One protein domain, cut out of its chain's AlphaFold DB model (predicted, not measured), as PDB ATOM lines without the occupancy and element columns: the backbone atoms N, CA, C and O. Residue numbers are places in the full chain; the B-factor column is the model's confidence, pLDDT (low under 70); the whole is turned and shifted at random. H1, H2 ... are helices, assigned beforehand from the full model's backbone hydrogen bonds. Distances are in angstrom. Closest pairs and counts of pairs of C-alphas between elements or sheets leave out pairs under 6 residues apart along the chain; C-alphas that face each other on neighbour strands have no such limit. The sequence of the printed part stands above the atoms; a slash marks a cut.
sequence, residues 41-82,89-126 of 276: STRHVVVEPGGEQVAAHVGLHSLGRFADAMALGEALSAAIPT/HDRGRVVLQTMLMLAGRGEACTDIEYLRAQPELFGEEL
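Overview. This is residues 41 to 82 and 89 to 126 of the 276 residues of the protein "Tnp_DDE_dom domain-containing protein" of Actinobacteria bacterium (UniProt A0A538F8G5). Look for a small cluster of helices gathered round H3: H1 runs beside H3 the opposite way, H2 packs at a steep tilt on residues 91 to 96 of H3, and H4 packs nearly at a right angle on its residues 97 to 101. A long loop, residues 41 to 57, comes before the helices, and its residues 48 to 54 stick out at the far end from H2, while the short H5 packs on the first residues of H1. The printed part has 80 residues with five named helices, H1 to H5 in chain order, and no named strand; the class is all helix. It is compact, with a radius of gyration of the C-alphas of 13.0 A, yet elongated in outline, spanning 46 by 26 by 21 A.

Arrangement. Start at residues 41 to 57, which hold no named element, and go on to H1, residues 58 to 69. H1 touches H3, residues 91 to 103, at a shallow tilt of 30 degrees, opposite ways; the closest C-alphas, of Leu 60 and Leu 100, are 6.6 A apart. H2, residues 72 to 79, is close to H1 but not clearly touching, with C-alphas 67 and 73 the closest at 7.2 A. H2 touches residues 91 to 96 of H3 at a steep tilt of 52 degrees, opposite ways, closest at C-alphas 77 and 92, 4.2 A. H3 is the hub, and its residues 97 to 101 touch H4, residues 109 to 116, about perpendicular at 86 degrees; C-alphas 101 and 112 are the closest, 5.3 A. H5, residues 119 to 122, only just touches residues 58 to 61 of H1, with 3 pairs of C-alphas within 8 A, the closest being 61 and 121 at 6.3 A. H1 and H4 are apart, and so are H3 and H5. The packing is mostly crossed, but only just: 1 of 3 touching pairs with a tilt is shallow. In H1, H2 and H3 every O i to N i+4 pair is within hydrogen-bond range; H4 has 1 of 4, beside 4 of 5 O i to N i+3 pairs, and H5 is too short for an O i to N i+4 pair.

Along the chain. Find C-alpha 58 at (40.125, -1.374, -38.499); from there H1 runs 15.9 A to C-alpha 69. H2 covers 10.4 A. Find C-alpha 91 at (57.972, -6.651, -24.124), where H3 begins its 18.2 A. H4 covers 12.7 A, and H5 covers 5.0 A, ending at C-alpha 122 at (50.254, -3.088, -37.728).

Size, cuts and confidence. Glu 52 and Pro 81 have the two C-alphas farthest apart, 45.9 A. Residues 83 to 88 are not printed, and C-alphas 82 and 89 are 12.2 A apart across this cut. The links printed whole are tight. The mean pLDDT of the printed part is 75.6; 18 residues are under 70, among them 49 to 56 and 123 to 126.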
ATOM      1  N   SER A  41      52.362   0.083 -31.054       71.69
ATOM      2  CA  SER A  41      51.928  -1.250 -31.480       71.69
ATOM      3  C   SER A  41      51.221  -1.229 -32.832       71.69
ATOM      4  O   SER A  41      51.170  -2.254 -33.507       71.69
ATOM      5  N   THR A  42      50.708  -0.063 -33.233       80.00
ATOM      6  CA  THR A  42      50.035   0.183 -34.513       80.00
ATOM      7  C   THR A  42      50.677   1.336 -35.283       80.00
ATOM      8  O   THR A  42      51.255   2.261 -34.707       80.00
ATOM      9  N   ARG A  43      50.554   1.334 -36.616       82.25
ATOM     10  CA  ARG A  43      50.971   2.477 -37.444       82.25
ATOM     11  C   ARG A  43      49.983   3.622 -37.308       82.25
ATOM     12  O   ARG A  43      48.777   3.402 -37.150       82.25
ATOM     13  N   HIS A  44      50.486   4.854 -37.428       80.50
ATOM     14  CA  HIS A  44      49.667   6.064 -37.375       80.50
ATOM     15  C   HIS A  44      48.955   6.390 -38.709       80.50
ATOM     16  O   HIS A  44      49.294   7.351 -39.387       80.50
ATOM     17  N   VAL A  45      47.971   5.578 -39.091       81.12
ATOM     18  CA  VAL A  45      47.037   5.786 -40.209       81.12
ATOM     19  C   VAL A  45      45.723   6.485 -39.813       81.12
ATOM     20  O   VAL A  45      45.287   6.407 -38.658       81.12
ATOM     21  N   VAL A  46      45.085   7.135 -40.785       78.06
ATOM     22  CA  VAL A  46      43.701   7.629 -40.727       78.06
ATOM     23  C   VAL A  46      42.878   6.765 -41.681       78.06
ATOM     24  O   VAL A  46      43.323   6.512 -42.796       78.06
ATOM     25  N   VAL A  47      41.718   6.283 -41.234       74.38
ATOM     26  CA  VAL A  47      40.806   5.475 -42.057       74.38
ATOM     27  C   VAL A  47      39.564   6.310 -42.336       74.38
ATOM     28  O   VAL A  47      38.846   6.674 -41.404       74.38
ATOM     29  N   GLU A  48      39.324   6.624 -43.605       76.94
ATOM     30  CA  GLU A  48      38.180   7.425 -44.044       76.94
ATOM     31  C   GLU A  48      37.125   6.545 -44.732       76.94
ATOM     32  O   GLU A  48      37.476   5.616 -45.466       76.94
ATOM     33  N   PRO A  49      35.823   6.801 -44.512       67.94
ATOM     34  CA  PRO A  49      34.771   6.124 -45.258       67.94
ATOM     35  C   PRO A  49      34.709   6.639 -46.707       67.94
ATOM     36  O   PRO A  49      34.841   7.837 -46.943       67.94
ATOM     37  N   GLY A  50      34.424   5.750 -47.667       68.31
ATOM     38  CA  GLY A  50      34.107   6.132 -49.055       68.31
ATOM     39  C   GLY A  50      35.177   5.847 -50.116       68.31
ATOM     40  O   GLY A  50      35.033   6.329 -51.237       68.31
ATOM     41  N   GLY A  51      36.223   5.080 -49.797       66.69
ATOM     42  CA  GLY A  51      37.187   4.580 -50.789       66.69
ATOM     43  C   GLY A  51      36.712   3.329 -51.549       66.69
ATOM     44  O   GLY A  51      35.715   2.709 -51.180       66.69
ATOM     45  N   GLU A  52      37.458   2.934 -52.589       60.03
ATOM     46  CA  GLU A  52      37.237   1.681 -53.347       60.03
ATOM     47  C   GLU A  52      37.750   0.432 -52.606       60.03
ATOM     48  O   GLU A  52      37.343  -0.689 -52.893       60.03
ATOM     49  N   GLN A  53      38.624   0.613 -51.613       60.06
ATOM     50  CA  GLN A  53      39.229  -0.477 -50.850       60.06
ATOM     51  C   GLN A  53      38.581  -0.639 -49.471       60.06
ATOM     52  O   GLN A  53      38.013   0.297 -48.905       60.06
ATOM     53  N   VAL A  54      38.705  -1.835 -48.892       64.38
ATOM     54  CA  VAL A  54      38.292  -2.107 -47.511       64.38
ATOM     55  C   VAL A  54      39.483  -2.551 -46.689       64.38
ATOM     56  O   VAL A  54      40.087  -3.578 -46.974       64.38
ATOM     57  N   ALA A  55      39.741  -1.820 -45.609       67.25
ATOM     58  CA  ALA A  55      40.664  -2.251 -44.575       67.25
ATOM     59  C   ALA A  55      39.955  -3.246 -43.643       67.25
ATOM     60  O   ALA A  55      38.989  -2.908 -42.950       67.25
ATOM     61  N   ALA A  56      40.421  -4.495 -43.627       68.88
ATOM     62  CA  ALA A  56      40.051  -5.438 -42.578       68.88
ATOM     63  C   ALA A  56      40.710  -5.003 -41.252       68.88
ATOM     64  O   ALA A  56      41.672  -4.243 -41.245       68.88
ATOM     65  N   HIS A  57      40.196  -5.453 -40.105       78.19
ATOM     66  CA  HIS A  57      40.810  -5.187 -38.789       78.19
ATOM     67  C   HIS A  57      40.893  -3.726 -38.331       78.19
ATOM     68  O   HIS A  57      41.536  -3.461 -37.320       78.19
ATOM     69  N   VAL A  58      40.176  -2.783 -38.954       80.44
ATOM     70  CA  VAL A  58      40.125  -1.374 -38.499       80.44
ATOM     71  C   VAL A  58      39.673  -1.250 -37.041       80.44
ATOM     72  O   VAL A  58      40.206  -0.435 -36.292       80.44
ATOM     73  N   GLY A  59      38.731  -2.092 -36.600       82.19
ATOM     74  CA  GLY A  59      38.309  -2.138 -35.196       82.19
ATOM     75  C   GLY A  59      39.434  -2.583 -34.254       82.19
ATOM     76  O   GLY A  59      39.612  -2.016 -33.178       82.19
ATOM     77  N   LEU A  60      40.246  -3.544 -34.691       86.19
ATOM     78  CA  LEU A  60      41.379  -4.045 -33.921       86.19
ATOM     79  C   LEU A  60      42.552  -3.058 -33.922       86.19
ATOM     80  O   LEU A  60      43.208  -2.851 -32.906       86.19
ATOM     81  N   HIS A  61      42.760  -2.374 -35.042       86.25
ATOM     82  CA  HIS A  61      43.691  -1.260 -35.157       86.25
ATOM     83  C   HIS A  61      43.282  -0.085 -34.260       86.25
ATOM     84  O   HIS A  61      44.129   0.472 -33.569       86.25
ATOM     85  N   SER A  62      41.986   0.226 -34.175       84.56
ATOM     86  CA  SER A  62      41.449   1.239 -33.255       84.56
ATOM     87  C   SER A  62      41.710   0.871 -31.793       84.56
ATOM     88  O   SER A  62      42.088   1.729 -30.999       84.56
ATOM     89  N   LEU A  63      41.574  -0.413 -31.441       85.19
ATOM     90  CA  LEU A  63      41.911  -0.921 -30.111       85.19
ATOM     91  C   LEU A  63      43.413  -0.785 -29.817       85.19
ATOM     92  O   LEU A  63      43.789  -0.343 -28.733       85.19
ATOM     93  N   GLY A  64      44.269  -1.096 -30.794       85.38
ATOM     94  CA  GLY A  64      45.714  -0.900 -30.683       85.38
ATOM     95  C   GLY A  64      46.100   0.574 -30.543       85.38
ATOM     96  O   GLY A  64      46.882   0.917 -29.664       85.38
ATOM     97  N   ARG A  65      45.473   1.469 -31.315       85.88
ATOM     98  CA  ARG A  65      45.637   2.927 -31.200       85.88
ATOM     99  C   ARG A  65      45.224   3.467 -29.848       85.88
ATOM    100  O   ARG A  65      45.899   4.335 -29.307       85.88
ATOM    101  N   PHE A  66      44.113   2.973 -29.317       80.25
ATOM    102  CA  PHE A  66      43.658   3.330 -27.985       80.25
ATOM    103  C   PHE A  66      44.671   2.885 -26.924       80.25
ATOM    104  O   PHE A  66      45.030   3.669 -26.051       80.25
ATOM    105  N   ALA A  67      45.185   1.660 -27.031       77.50
ATOM    106  CA  ALA A  67      46.200   1.145 -26.120       77.50
ATOM    107  C   ALA A  67      47.528   1.921 -26.203       77.50
ATOM    108  O   ALA A  67      48.108   2.234 -25.163       77.50
ATOM    109  N   ASP A  68      47.969   2.283 -27.411       81.50
ATOM    110  CA  ASP A  68      49.142   3.135 -27.638       81.50
ATOM    111  C   ASP A  68      48.923   4.535 -27.027       81.50
ATOM    112  O   ASP A  68      49.774   5.033 -26.294       81.50
ATOM    113  N   ALA A  69      47.749   5.147 -27.235       76.50
ATOM    114  CA  ALA A  69      47.399   6.454 -26.665       76.50
ATOM    115  C   ALA A  69      47.323   6.452 -25.128       76.50
ATOM    116  O   ALA A  69      47.577   7.472 -24.490       76.50
ATOM    117  N   MET A  70      46.989   5.306 -24.533       74.75
ATOM    118  CA  MET A  70      46.979   5.097 -23.084       74.75
ATOM    119  C   MET A  70      48.355   4.718 -22.517       74.75
ATOM    120  O   MET A  70      48.451   4.450 -21.319       74.75
ATOM    121  N   ALA A  71      49.399   4.657 -23.352       74.94
ATOM    122  CA  ALA A  71      50.730   4.171 -22.990       74.94
ATOM    123  C   ALA A  71      50.705   2.765 -22.349       74.94
ATOM    124  O   ALA A  71      51.523   2.430 -21.490       74.94
ATOM    125  N   LEU A  72      49.758   1.910 -22.761       71.00
ATOM    126  CA  LEU A  72      49.585   0.576 -22.180       71.00
ATOM    127  C   LEU A  72      50.816  -0.307 -22.421       71.00
ATOM    128  O   LEU A  72      51.223  -1.039 -21.522       71.00
ATOM    129  N   GLY A  73      51.435  -0.208 -23.602       74.31
ATOM    130  CA  GLY A  73      52.689  -0.902 -23.905       74.31
ATOM    131  C   GLY A  73      53.806  -0.515 -22.932       74.31
ATOM    132  O   GLY A  73      54.438  -1.385 -22.342       74.31
ATOM    133  N   GLU A  74      53.988   0.777 -22.664       76.25
ATOM    134  CA  GLU A  74      54.997   1.269 -21.716       76.25
ATOM    135  C   GLU A  74      54.714   0.799 -20.285       76.25
ATOM    136  O   GLU A  74      55.618   0.323 -19.595       76.25
ATOM    137  N   ALA A  75      53.450   0.856 -19.853       66.56
ATOM    138  CA  ALA A  75      53.031   0.379 -18.539       66.56
ATOM    139  C   ALA A  75      53.285  -1.130 -18.366       66.56
ATOM    140  O   ALA A  75      53.810  -1.560 -17.336       66.56
ATOM    141  N   LEU A  76      52.977  -1.937 -19.387       74.44
ATOM    142  CA  LEU A  76      53.274  -3.371 -19.408       74.44
ATOM    143  C   LEU A  76      54.786  -3.625 -19.402       74.44
ATOM    144  O   LEU A  76      55.269  -4.476 -18.657       74.44
ATOM    145  N   SER A  77      55.549  -2.856 -20.176       82.00
ATOM    146  CA  SER A  77      57.007  -2.930 -20.189       82.00
ATOM    147  C   SER A  77      57.634  -2.554 -18.856       82.00
ATOM    148  O   SER A  77      58.630  -3.169 -18.483       82.00
ATOM    149  N   ALA A  78      57.080  -1.595 -18.118       77.38
ATOM    150  CA  ALA A  78      57.542  -1.244 -16.778       77.38
ATOM    151  C   ALA A  78      57.193  -2.328 -15.743       77.38
ATOM    152  O   ALA A  78      57.986  -2.601 -14.843       77.38
ATOM    153  N   ALA A  79      56.024  -2.960 -15.880       72.50
ATOM    154  CA  ALA A  79      55.538  -3.978 -14.954       72.50
ATOM    155  C   ALA A  79      56.223  -5.344 -15.128       72.50
ATOM    156  O   ALA A  79      56.393  -6.089 -14.162       72.50
ATOM    157  N   ILE A  80      56.621  -5.693 -16.351       78.44
ATOM    158  CA  ILE A  80      57.342  -6.937 -16.625       78.44
ATOM    159  C   ILE A  80      58.813  -6.720 -16.223       78.44
ATOM    160  O   ILE A  80      59.397  -5.712 -16.607       78.44
ATOM    161  N   PRO A  81      59.470  -7.613 -15.464       77.00
ATOM    162  CA  PRO A  81      60.888  -7.481 -15.100       77.00
ATOM    163  C   PRO A  81      61.826  -7.927 -16.235       77.00
ATOM    164  O   PRO A  81      61.470  -8.784 -17.047       77.00
ATOM    165  N   THR A  82      63.006  -7.301 -16.360       76.25
ATOM    166  CA  THR A  82      64.034  -7.758 -17.313       76.25
ATOM    167  C   THR A  82      64.933  -8.753 -16.598       76.25
ATOM    168  O   THR A  82      65.338  -8.538 -15.460       76.25
ATOM    169  N   HIS A  89      62.717  -6.827 -29.157       72.31
ATOM    170  CA  HIS A  89      61.402  -6.196 -29.130       72.31
ATOM    171  C   HIS A  89      61.046  -5.702 -27.733       72.31
ATOM    172  O   HIS A  89      61.367  -6.344 -26.726       72.31
ATOM    173  N   ASP A  90      60.306  -4.595 -27.696       78.81
ATOM    174  CA  ASP A  90      59.660  -4.141 -26.477       78.81
ATOM    175  C   ASP A  90      58.621  -5.176 -26.012       78.81
ATOM    176  O   ASP A  90      57.787  -5.679 -26.764       78.81
ATOM    177  N   ARG A  91      58.714  -5.543 -24.744       81.88
ATOM    178  CA  ARG A  91      57.972  -6.651 -24.124       81.88
ATOM    179  C   ARG A  91      56.512  -6.287 -23.885       81.88
ATOM    180  O   ARG A  91      55.643  -7.125 -24.105       81.88
ATOM    181  N   GLY A  92      56.236  -5.050 -23.493       79.00
ATOM    182  CA  GLY A  92      54.885  -4.522 -23.408       79.00
ATOM    183  C   GLY A  92      54.216  -4.463 -24.776       79.00
ATOM    184  O   GLY A  92      53.059  -4.856 -24.891       79.00
ATOM    185  N   ARG A  93      54.961  -4.115 -25.830       79.94
ATOM    186  CA  ARG A  93      54.500  -4.187 -27.225       79.94
ATOM    187  C   ARG A  93      54.175  -5.614 -27.660       79.94
ATOM    188  O   ARG A  93      53.121  -5.837 -28.244       79.94
ATOM    189  N   VAL A  94      55.024  -6.592 -27.341       81.62
ATOM    190  CA  VAL A  94      54.743  -8.011 -27.635       81.62
ATOM    191  C   VAL A  94      53.476  -8.481 -26.919       81.62
ATOM    192  O   VAL A  94      52.626  -9.133 -27.528       81.62
ATOM    193  N   VAL A  95      53.307  -8.124 -25.643       82.69
ATOM    194  CA  VAL A  95      52.091  -8.458 -24.887       82.69
ATOM    195  C   VAL A  95      50.872  -7.769 -25.493       82.69
ATOM    196  O   VAL A  95      49.856  -8.423 -25.693       82.69
ATOM    197  N   LEU A  96      50.975  -6.495 -25.863       83.75
ATOM    198  CA  LEU A  96      49.878  -5.756 -26.477       83.75
ATOM    199  C   LEU A  96      49.484  -6.338 -27.844       83.75
ATOM    200  O   LEU A  96      48.302  -6.551 -28.091       83.75
ATOM    201  N   GLN A  97      50.440  -6.702 -28.700       85.25
ATOM    202  CA  GLN A  97      50.134  -7.402 -29.954       85.25
ATOM    203  C   GLN A  97      49.517  -8.786 -29.709       85.25
ATOM    204  O   GLN A  97      48.605  -9.183 -30.429       85.25
ATOM    205  N   THR A  98      49.931  -9.490 -28.653       83.25
ATOM    206  CA  THR A  98      49.285 -10.747 -28.238       83.25
ATOM    207  C   THR A  98      47.840 -10.500 -27.796       83.25
ATOM    208  O   THR A  98      46.945 -11.237 -28.189       83.25
ATOM    209  N   MET A  99      47.572  -9.438 -27.030       84.50
ATOM    210  CA  MET A  99      46.211  -9.059 -26.627       84.50
ATOM    211  C   MET A  99      45.344  -8.687 -27.833       84.50
ATOM    212  O   MET A  99      44.171  -9.048 -27.866       84.50
ATOM    213  N   LEU A 100      45.911  -8.005 -28.832       86.12
ATOM    214  CA  LEU A 100      45.221  -7.720 -30.090       86.12
ATOM    215  C   LEU A 100      44.930  -9.007 -30.868       86.12
ATOM    216  O   LEU A 100      43.815  -9.186 -31.341       86.12
ATOM    217  N   MET A 101      45.878  -9.939 -30.938       86.06
ATOM    218  CA  MET A 101      45.645 -11.258 -31.530       86.06
ATOM    219  C   MET A 101      44.480 -11.981 -30.833       86.06
ATOM    220  O   MET A 101      43.535 -12.388 -31.505       86.06
ATOM    221  N   LEU A 102      44.470 -12.028 -29.497       81.19
ATOM    222  CA  LEU A 102      43.385 -12.650 -28.725       81.19
ATOM    223  C   LEU A 102      42.040 -11.932 -28.935       81.19
ATOM    224  O   LEU A 102      41.002 -12.575 -29.073       81.19
ATOM    225  N   ALA A 103      42.039 -10.597 -29.000       83.31
ATOM    226  CA  ALA A 103      40.842  -9.807 -29.299       83.31
ATOM    227  C   ALA A 103      40.330 -10.043 -30.732       83.31
ATOM    228  O   ALA A 103      39.126  -9.989 -30.977       83.31
ATOM    229  N   GLY A 104      41.235 -10.360 -31.660       82.69
ATOM    230  CA  GLY A 104      40.942 -10.861 -33.001       82.69
ATOM    231  C   GLY A 104      40.471 -12.318 -33.039       82.69
ATOM    232  O   GLY A 104      40.248 -12.830 -34.131       82.69
ATOM    233  N   ARG A 105      40.275 -12.956 -31.872       81.75
ATOM    234  CA  ARG A 105      39.935 -14.375 -31.677       81.75
ATOM    235  C   ARG A 105      41.039 -15.362 -32.057       81.75
ATOM    236  O   ARG A 105      40.729 -16.514 -32.337       81.75
ATOM    237  N   GLY A 106      42.297 -14.936 -32.048       77.12
ATOM    238  CA  GLY A 106      43.398 -15.888 -32.098       77.12
ATOM    239  C   GLY A 106      43.426 -16.738 -30.826       77.12
ATOM    240  O   GLY A 106      43.134 -16.262 -29.728       77.12
ATOM    241  N   GLU A 107      43.745 -18.011 -30.984       76.06
ATOM    242  CA  GLU A 107      43.821 -19.017 -29.926       76.06
ATOM    243  C   GLU A 107      45.260 -19.528 -29.755       76.06
ATOM    244  O   GLU A 107      45.602 -20.104 -28.719       76.06
ATOM    245  N   ALA A 108      46.137 -19.230 -30.720       72.69
ATOM    246  CA  ALA A 108      47.547 -19.568 -30.700       72.69
ATOM    247  C   ALA A 108      48.459 -18.352 -30.901       72.69
ATOM    248  O   ALA A 108      48.132 -17.369 -31.562       72.69
ATOM    249  N   CYS A 109      49.689 -18.454 -30.386       67.56
ATOM    250  CA  CYS A 109      50.745 -17.459 -30.599       67.56
ATOM    251  C   CYS A 109      50.983 -17.147 -32.084       67.56
ATOM    252  O   CYS A 109      51.411 -16.050 -32.416       67.56
ATOM    253  N   THR A 110      50.718 -18.107 -32.964       67.56
ATOM    254  CA  THR A 110      50.885 -17.995 -34.413       67.56
ATOM    255  C   THR A 110      49.792 -17.175 -35.085       67.56
ATOM    256  O   THR A 110      50.024 -16.622 -36.151       67.56
ATOM    257  N   ASP A 111      48.638 -16.985 -34.449       72.75
ATOM    258  CA  ASP A 111      47.538 -16.196 -35.022       72.75
ATOM    259  C   ASP A 111      47.861 -14.701 -35.057       72.75
ATOM    260  O   ASP A 111      47.156 -13.893 -35.645       72.75
ATOM    261  N   ILE A 112      48.994 -14.318 -34.481       75.44
ATOM    262  CA  ILE A 112      49.611 -13.011 -34.653       75.44
ATOM    263  C   ILE A 112      49.891 -12.676 -36.131       75.44
ATOM    264  O   ILE A 112      49.954 -11.498 -36.479       75.44
ATOM    265  N   GLU A 113      50.033 -13.685 -37.006       68.00
ATOM    266  CA  GLU A 113      50.158 -13.511 -38.460       68.00
ATOM    267  C   GLU A 113      48.919 -12.810 -39.034       68.00
ATOM    268  O   GLU A 113      49.009 -12.067 -40.008       68.00
ATOM    269  N   TYR A 114      47.772 -12.935 -38.365       73.50
ATOM    270  CA  TYR A 114      46.542 -12.242 -38.722       73.50
ATOM    271  C   TYR A 114      46.655 -10.716 -38.608       73.50
ATOM    272  O   TYR A 114      46.098  -9.987 -39.426       73.50
ATOM    273  N   LEU A 115      47.428 -10.217 -37.634       74.50
ATOM    274  CA  LEU A 115      47.761  -8.791 -37.560       74.50
ATOM    275  C   LEU A 115      48.729  -8.396 -38.681       74.50
ATOM    276  O   LEU A 115      48.653  -7.287 -39.205       74.50
ATOM    277  N   ARG A 116      49.627  -9.299 -39.083       69.44
ATOM    278  CA  ARG A 116      50.628  -9.023 -40.124       69.44
ATOM    279  C   ARG A 116      50.087  -9.020 -41.532       69.44
ATOM    280  O   ARG A 116      50.671  -8.354 -42.374       69.44
ATOM    281  N   ALA A 117      48.970  -9.692 -41.776       69.00
ATOM    282  CA  ALA A 117      48.268  -9.616 -43.051       69.00
ATOM    283  C   ALA A 117      47.787  -8.185 -43.392       69.00
ATOM    284  O   ALA A 117      47.245  -7.973 -44.472       69.00
ATOM    285  N   GLN A 118      47.941  -7.216 -42.477       73.38
ATOM    286  CA  GLN A 118      47.653  -5.792 -42.674       73.38
ATOM    287  C   GLN A 118      48.856  -4.933 -42.221       73.38
ATOM    288  O   GLN A 118      48.767  -4.215 -41.211       73.38
ATOM    289  N   PRO A 119      50.009  -5.002 -42.915       71.75
ATOM    290  CA  PRO A 119      51.227  -4.290 -42.515       71.75
ATOM    291  C   PRO A 119      51.062  -2.759 -42.529       71.75
ATOM    292  O   PRO A 119      51.755  -2.044 -41.797       71.75
ATOM    293  N   GLU A 120      50.101  -2.233 -43.287       74.75
ATOM    294  CA  GLU A 120      49.713  -0.821 -43.302       74.75
ATOM    295  C   GLU A 120      49.112  -0.385 -41.959       74.75
ATOM    296  O   GLU A 120      49.280   0.764 -41.544       74.75
ATOM    297  N   LEU A 121      48.455  -1.305 -41.245       75.69
ATOM    298  CA  LEU A 121      47.842  -1.059 -39.940       75.69
ATOM    299  C   LEU A 121      48.795  -1.395 -38.786       75.69
ATOM    300  O   LEU A 121      48.894  -0.620 -37.829       75.69
ATOM    301  N   PHE A 122      49.511  -2.520 -38.865       75.25
ATOM    302  CA  PHE A 122      50.254  -3.088 -37.728       75.25
ATOM    303  C   PHE A 122      51.790  -3.101 -37.893       75.25
ATOM    304  O   PHE A 122      52.497  -3.321 -36.910       75.25
ATOM    305  N   GLY A 123      52.321  -2.757 -39.075       69.69
ATOM    306  CA  GLY A 123      53.763  -2.706 -39.369       69.69
ATOM    307  C   GLY A 123      54.350  -4.021 -39.896       69.69
ATOM    308  O   GLY A 123      53.784  -5.088 -39.686       69.69
ATOM    309  N   GLU A 124      55.498  -3.936 -40.582       57.09
ATOM    310  CA  GLU A 124      56.170  -5.077 -41.243       57.09
ATOM    311  C   GLU A 124      57.197  -5.820 -40.367       57.09
ATOM    312  O   GLU A 124      57.693  -6.876 -40.757       57.09
ATOM    313  N   GLU A 125      57.581  -5.298 -39.199       53.16
ATOM    314  CA  GLU A 125      58.805  -5.785 -38.551       53.16
ATOM    315  C   GLU A 125      58.711  -7.197 -37.937       53.16
ATOM    316  O   GLU A 125      58.206  -7.405 -36.834       53.16
ATOM    317  N   LEU A 126      59.340  -8.134 -38.665       47.28
ATOM    318  CA  LEU A 126      60.343  -9.115 -38.209       47.28
ATOM    319  C   LEU A 126      59.924 -10.126 -37.147       47.28
ATOM    320  O   LEU A 126      60.652 -10.414 -36.198       47.28
TER     321      LEU A 126